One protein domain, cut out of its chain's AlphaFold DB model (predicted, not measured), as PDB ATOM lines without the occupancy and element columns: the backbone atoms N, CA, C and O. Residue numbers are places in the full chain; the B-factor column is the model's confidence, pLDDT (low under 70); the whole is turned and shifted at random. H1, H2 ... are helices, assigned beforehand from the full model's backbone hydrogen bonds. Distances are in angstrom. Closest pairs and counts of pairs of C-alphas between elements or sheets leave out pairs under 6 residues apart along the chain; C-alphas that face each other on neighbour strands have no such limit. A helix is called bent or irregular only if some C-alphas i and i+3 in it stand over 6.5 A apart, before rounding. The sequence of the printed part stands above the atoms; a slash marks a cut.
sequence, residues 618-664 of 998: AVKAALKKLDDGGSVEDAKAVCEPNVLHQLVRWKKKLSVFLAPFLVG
ATOM      1  N   ALA A 618     -53.286  40.176 -33.884       91.12
ATOM      2  CA  ALA A 618     -52.637  40.464 -35.159       91.12
ATOM      3  C   ALA A 618     -51.498  39.475 -35.441       91.12
ATOM      4  O   ALA A 618     -51.483  38.878 -36.513       91.12
ATOM      5  N   VAL A 619     -50.618  39.210 -34.466       90.31
ATOM      6  CA  VAL A 619     -49.544  38.205 -34.591       90.31
ATOM      7  C   VAL A 619     -50.114  36.816 -34.886       90.31
ATOM      8  O   VAL A 619     -49.709  36.185 -35.860       90.31
ATOM      9  N   LYS A 620     -51.114  36.356 -34.117       88.81
ATOM     10  CA  LYS A 620     -51.742  35.038 -34.337       88.81
ATOM     11  C   LYS A 620     -52.419  34.924 -35.713       88.81
ATOM     12  O   LYS A 620     -52.407  33.851 -36.312       88.81
ATOM     13  N   ALA A 621     -52.975  36.014 -36.245       88.50
ATOM     14  CA  ALA A 621     -53.549  36.045 -37.591       88.50
ATOM     15  C   ALA A 621     -52.497  36.167 -38.712       88.50
ATOM     16  O   ALA A 621     -52.710  35.632 -39.800       88.50
ATOM     17  N   ALA A 622     -51.376  36.844 -38.456       89.31
ATOM     18  CA  ALA A 622     -50.256  36.959 -39.386       89.31
ATOM     19  C   ALA A 622     -49.514  35.623 -39.539       89.31
ATOM     20  O   ALA A 622     -49.266  35.221 -40.672       89.31
ATOM     21  N   LEU A 623     -49.250  34.889 -38.444       86.12
ATOM     22  CA  LEU A 623     -48.689  33.536 -38.547       86.12
ATOM     23  C   LEU A 623     -49.641  32.615 -39.315       86.12
ATOM     24  O   LEU A 623     -49.218  32.001 -40.288       86.12
ATOM     25  N   LYS A 624     -50.936  32.588 -38.961       86.31
ATOM     26  CA  LYS A 624     -51.892  31.723 -39.665       86.31
ATOM     27  C   LYS A 624     -51.896  31.969 -41.182       86.31
ATOM     28  O   LYS A 624     -51.962  31.010 -41.937       86.31
ATOM     29  N   LYS A 625     -51.771  33.220 -41.643       85.38
ATOM     30  CA  LYS A 625     -51.617  33.511 -43.080       85.38
ATOM     31  C   LYS A 625     -50.393  32.828 -43.704       85.38
ATOM     32  O   LYS A 625     -50.500  32.371 -44.834       85.38
ATOM     33  N   LEU A 626     -49.258  32.774 -43.004       87.00
ATOM     34  CA  LEU A 626     -48.029  32.124 -43.476       87.00
ATOM     35  C   LEU A 626     -48.142  30.592 -43.460       87.00
ATOM     36  O   LEU A 626     -47.595  29.931 -44.340       87.00
ATOM     37  N   ASP A 627     -48.862  30.028 -42.489       86.94
ATOM     38  CA  ASP A 627     -49.107  28.582 -42.395       86.94
ATOM     39  C   ASP A 627     -50.154  28.103 -43.418       86.94
ATOM     40  O   ASP A 627     -49.984  27.046 -44.021       86.94
ATOM     41  N   ASP A 628     -51.171  28.925 -43.701       86.50
ATOM     42  CA  ASP A 628     -52.121  28.752 -44.813       86.50
ATOM     43  C   ASP A 628     -51.455  28.984 -46.206       86.50
ATOM     44  O   ASP A 628     -52.132  28.920 -47.234       86.50
ATOM     45  N   GLY A 629     -50.139  29.251 -46.268       85.38
ATOM     46  CA  GLY A 629     -49.350  29.374 -47.506       85.38
ATOM     47  C   GLY A 629     -49.334  30.762 -48.166       85.38
ATOM     48  O   GLY A 629     -48.961  30.882 -49.334       85.38
ATOM     49  N   GLY A 630     -49.758  31.807 -47.455       82.88
ATOM     50  CA  GLY A 630     -49.787  33.196 -47.923       82.88
ATOM     51  C   GLY A 630     -48.427  33.909 -47.919       82.88
ATOM     52  O   GLY A 630     -47.441  33.428 -47.363       82.88
ATOM     53  N   SER A 631     -48.385  35.092 -48.540       83.81
ATOM     54  CA  SER A 631     -47.160  35.892 -48.675       83.81
ATOM     55  C   SER A 631     -46.708  36.556 -47.363       83.81
ATOM     56  O   SER A 631     -47.497  36.786 -46.439       83.81
ATOM     57  N   VAL A 632     -45.426  36.928 -47.292       82.50
ATOM     58  CA  VAL A 632     -44.867  37.708 -46.173       82.50
ATOM     59  C   VAL A 632     -45.502  39.101 -46.126       82.50
ATOM     60  O   VAL A 632     -45.763  39.646 -45.055       82.50
ATOM     61  N   GLU A 633     -45.834  39.650 -47.287       79.50
ATOM     62  CA  GLU A 633     -46.480  40.944 -47.494       79.50
ATOM     63  C   GLU A 633     -47.925  40.908 -46.977       79.50
ATOM     64  O   GLU A 633     -48.376  41.830 -46.295       79.50
ATOM     65  N   ASP A 634     -48.631  39.799 -47.207       77.62
ATOM     66  CA  ASP A 634     -49.952  39.521 -46.643       77.62
ATOM     67  C   ASP A 634     -49.944  39.437 -45.112       77.62
ATOM     68  O   ASP A 634     -50.921  39.853 -44.478       77.62
ATOM     69  N   ALA A 635     -48.877  38.896 -44.522       84.50
ATOM     70  CA  ALA A 635     -48.694  38.831 -43.075       84.50
ATOM     71  C   ALA A 635     -48.334  40.209 -42.486       84.50
ATOM     72  O   ALA A 635     -48.982  40.646 -41.532       84.50
ATOM     73  N   LYS A 636     -47.401  40.946 -43.108       81.75
ATOM     74  CA  LYS A 636     -47.042  42.336 -42.752       81.75
ATOM     75  C   LYS A 636     -48.248  43.284 -42.814       81.75
ATOM     76  O   LYS A 636     -48.408  44.135 -41.946       81.75
ATOM     77  N   ALA A 637     -49.148  43.098 -43.783       77.31
ATOM     78  CA  ALA A 637     -50.395  43.863 -43.901       77.31
ATOM     79  C   ALA A 637     -51.429  43.577 -42.785       77.31
ATOM     80  O   ALA A 637     -52.408  44.312 -42.651       77.31
ATOM     81  N   VAL A 638     -51.233  42.516 -41.991       82.62
ATOM     82  CA  VAL A 638     -52.016  42.205 -40.781       82.62
ATOM     83  C   VAL A 638     -51.284  42.676 -39.522       82.62
ATOM     84  O   VAL A 638     -51.898  43.298 -38.655       82.62
ATOM     85  N   CYS A 639     -49.983  42.401 -39.430       87.56
ATOM     86  CA  CYS A 639     -49.128  42.754 -38.304       87.56
ATOM     87  C   CYS A 639     -47.873  43.479 -38.813       87.56
ATOM     88  O   CYS A 639     -46.949  42.842 -39.315       87.56
ATOM     89  N   GLU A 640     -47.848  44.808 -38.672       81.44
ATOM     90  CA  GLU A 640     -46.677  45.638 -38.993       81.44
ATOM     91  C   GLU A 640     -45.459  45.164 -38.156       81.44
ATOM     92  O   GLU A 640     -45.652  44.848 -36.978       81.44
ATOM     93  N   PRO A 641     -44.215  45.120 -38.685       80.19
ATOM     94  CA  PRO A 641     -43.053  44.598 -37.951       80.19
ATOM     95  C   PRO A 641     -42.857  45.221 -36.563       80.19
ATOM     96  O   PRO A 641     -42.660  44.500 -35.586       80.19
ATOM     97  N   ASN A 642     -43.029  46.540 -36.439       82.38
ATOM     98  CA  ASN A 642     -42.857  47.290 -35.190       82.38
ATOM     99  C   ASN A 642     -43.813  46.819 -34.070       82.38
ATOM    100  O   ASN A 642     -43.515  47.007 -32.895       82.38
ATOM    101  N   VAL A 643     -44.924  46.140 -34.396       85.75
ATOM    102  CA  VAL A 643     -45.816  45.498 -33.409       85.75
ATOM    103  C   VAL A 643     -45.103  44.363 -32.663       85.75
ATOM    104  O   VAL A 643     -45.341  44.180 -31.471       85.75
ATOM    105  N   LEU A 644     -44.208  43.625 -33.329       84.19
ATOM    106  CA  LEU A 644     -43.405  42.564 -32.710       84.19
ATOM    107  C   LEU A 644     -42.378  43.159 -31.741       84.19
ATOM    108  O   LEU A 644     -42.331  42.750 -30.582       84.19
ATOM    109  N   HIS A 645     -41.628  44.175 -32.181       81.81
ATOM    110  CA  HIS A 645     -40.678  44.897 -31.328       81.81
ATOM    111  C   HIS A 645     -41.386  45.521 -30.115       81.81
ATOM    112  O   HIS A 645     -40.927  45.361 -28.985       81.81
ATOM    113  N   GLN A 646     -42.561  46.129 -30.309       83.81
ATOM    114  CA  GLN A 646     -43.339  46.711 -29.214       83.81
ATOM    115  C   GLN A 646     -43.894  45.652 -28.248       83.81
ATOM    116  O   GLN A 646     -43.876  45.869 -27.038       83.81
ATOM    117  N   LEU A 647     -44.321  44.479 -28.733       85.38
ATOM    118  CA  LEU A 647     -44.682  43.347 -27.868       85.38
ATOM    119  C   LEU A 647     -43.483  42.845 -27.047       85.38
ATOM    120  O   LEU A 647     -43.657  42.499 -25.878       85.38
ATOM    121  N   VAL A 648     -42.270  42.845 -27.608       81.06
ATOM    122  CA  VAL A 648     -41.039  42.515 -26.869       81.06
ATOM    123  C   VAL A 648     -40.686  43.613 -25.856       81.06
ATOM    124  O   VAL A 648     -40.418  43.275 -24.703       81.06
ATOM    125  N   ARG A 649     -40.775  44.907 -26.206       79.81
ATOM    126  CA  ARG A 649     -40.565  46.044 -25.279       79.81
ATOM    127  C   ARG A 649     -41.576  46.009 -24.126       79.81
ATOM    128  O   ARG A 649     -41.189  46.170 -22.971       79.81
ATOM    129  N   TRP A 650     -42.847  45.696 -24.394       84.69
ATOM    130  CA  TRP A 650     -43.863  45.466 -23.360       84.69
ATOM    131  C   TRP A 650     -43.594  44.207 -22.529       84.69
ATOM    132  O   TRP A 650     -43.760  44.257 -21.315       84.69
ATOM    133  N   LYS A 651     -43.120  43.102 -23.121       80.06
ATOM    134  CA  LYS A 651     -42.709  41.902 -22.367       80.06
ATOM    135  C   LYS A 651     -41.511  42.190 -21.448       80.06
ATOM    136  O   LYS A 651     -41.556  41.775 -20.294       80.06
ATOM    137  N   LYS A 652     -40.495  42.932 -21.920       72.56
ATOM    138  CA  LYS A 652     -39.355  43.427 -21.115       72.56
ATOM    139  C   LYS A 652     -39.843  44.336 -19.970       72.56
ATOM    140  O   LYS A 652     -39.461  44.114 -18.828       72.56
ATOM    141  N   LYS A 653     -40.735  45.304 -20.240       71.25
ATOM    142  CA  LYS A 653     -41.318  46.202 -19.215       71.25
ATOM    143  C   LYS A 653     -42.169  45.447 -18.177       71.25
ATOM    144  O   LYS A 653     -42.025  45.683 -16.983       71.25
ATOM    145  N   LEU A 654     -43.048  44.538 -18.606       73.06
ATOM    146  CA  LEU A 654     -43.994  43.837 -17.727       73.06
ATOM    147  C   LEU A 654     -43.369  42.676 -16.938       73.06
ATOM    148  O   LEU A 654     -43.865  42.361 -15.857       73.06
ATOM    149  N   SER A 655     -42.301  42.035 -17.427       64.19
ATOM    150  CA  SER A 655     -41.689  40.879 -16.748       64.19
ATOM    151  C   SER A 655     -41.211  41.212 -15.332       64.19
ATOM    152  O   SER A 655     -41.404  40.398 -14.434       64.19
ATOM    153  N   VAL A 656     -40.685  42.420 -15.105       57.75
ATOM    154  CA  VAL A 656     -40.248  42.906 -13.783       57.75
ATOM    155  C   VAL A 656     -41.406  42.922 -12.775       57.75
ATOM    156  O   VAL A 656     -41.249  42.470 -11.642       57.75
ATOM    157  N   PHE A 657     -42.592  43.378 -13.192       59.44
ATOM    158  CA  PHE A 657     -43.791  43.418 -12.345       59.44
ATOM    159  C   PHE A 657     -44.462  42.044 -12.195       59.44
ATOM    160  O   PHE A 657     -45.059  41.754 -11.158       59.44
ATOM    161  N   LEU A 658     -44.382  41.194 -13.223       61.88
ATOM    162  CA  LEU A 658     -45.054  39.891 -13.262       61.88
ATOM    163  C   LEU A 658     -44.225  38.746 -12.661       61.88
ATOM    164  O   LEU A 658     -44.809  37.748 -12.239       61.88
ATOM    165  N   ALA A 659     -42.897  38.854 -12.584       54.28
ATOM    166  CA  ALA A 659     -42.018  37.771 -12.128       54.28
ATOM    167  C   ALA A 659     -42.362  37.177 -10.742       54.28
ATOM    168  O   ALA A 659     -42.363  35.945 -10.647       54.28
ATOM    169  N   PRO A 660     -42.757  37.958  -9.707       51.19
ATOM    170  CA  PRO A 660     -43.211  37.399  -8.428       51.19
ATOM    171  C   PRO A 660     -44.422  36.461  -8.555       51.19
ATOM    172  O   PRO A 660     -44.574  35.528  -7.770       51.19
ATOM    173  N   PHE A 661     -45.271  36.670  -9.567       54.53
ATOM    174  CA  PHE A 661     -46.395  35.789  -9.886       54.53
ATOM    175  C   PHE A 661     -45.972  34.636 -10.805       54.53
ATOM    176  O   PHE A 661     -46.399  33.497 -10.612       54.53
ATOM    177  N   LEU A 662     -45.134  34.904 -11.810       52.78
ATOM    178  CA  LEU A 662     -44.707  33.905 -12.793       52.78
ATOM    179  C   LEU A 662     -43.867  32.796 -12.146       52.78
ATOM    180  O   LEU A 662     -44.215  31.624 -12.299       52.78
ATOM    181  N   VAL A 663     -42.833  33.159 -11.381       52.00
ATOM    182  CA  VAL A 663     -41.819  32.222 -10.856       52.00
ATOM    183  C   VAL A 663     -42.013  31.900  -9.363       52.00
ATOM    184  O   VAL A 663     -41.576  30.851  -8.890       52.00
ATOM    185  N   GLY A 664     -42.756  32.732  -8.624       49.72
ATOM    186  CA  GLY A 664     -43.073  32.500  -7.210       49.72
ATOM    187  C   GLY A 664     -41.866  32.685  -6.286       49.72
ATOM    188  O   GLY A 664     -40.992  33.501  -6.557       49.72
TER     189      GLY A 664
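Overview. This is residues 618 to 664 of the 998 residues of the protein "Putative zinc finger, RING/FYVE/PHD-type, Methyltransferase, trithorax" of Helianthus annuus (UniProt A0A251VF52). A small head made by H1, H2 and the first turns of H3 bears a helical arm, residues 648 to 664, of which 648 to 662 belong to H3; this arm sticks out from the head, which without it spans 26 by 15 by 9 A. In the head H1 and the short H2 pack on each other; the arm has a kink of 65 degrees near residue 656. The printed part has 47 residues with three named helices, in the order H1, H2, H3, and no named strand; its class is all helix. It is only just extended, close to loose, with a radius of gyration of the C-alphas of 14.3 A, and spans 41 by 19 by 10 A.

Arrangement. H1, residues 618 to 627, touches H2, residues 632 to 636; their closest C-alphas, of Ala 622 and Ala 635, are 4.4 A apart. H2 and H3, residues 641 to 662, meet only through their link. H1 and H3 are close but not clearly touching, their closest C-alphas, of Val 619 and Leu 644, being 7.8 A apart. Their lines stand at a steep tilt of 63 degrees, opposite ways. In H1 and H2 every O i to N i+4 pair is within hydrogen-bond range; in H3 13 of 18 are.

Along the chain. H1 begins at C-alpha 618, (-52.637, 40.464, -35.159), and measures 14.4 A from first to last C-alpha. H2 measures 6.2 A. H3 measures 27.4 A, from C-alpha 641 at (-43.053, 44.598, -37.951) to C-alpha 662 at (-44.707, 33.905, -12.793). It has a kink of 65 degrees near residue 656 and is irregular, with C-alphas 657 and 660 7.2 A apart.

Size, cuts and confidence. The two C-alphas farthest apart, of Ser 631 and Gly 664, are 41.8 A apart. Without residues 648 to 664, which stand free, the body spans 26 by 15 by 9 A. Both links are tight, and the printed part has no cut. The mean pLDDT of the printed part is 77.4; residues 655 to 664 are under 70.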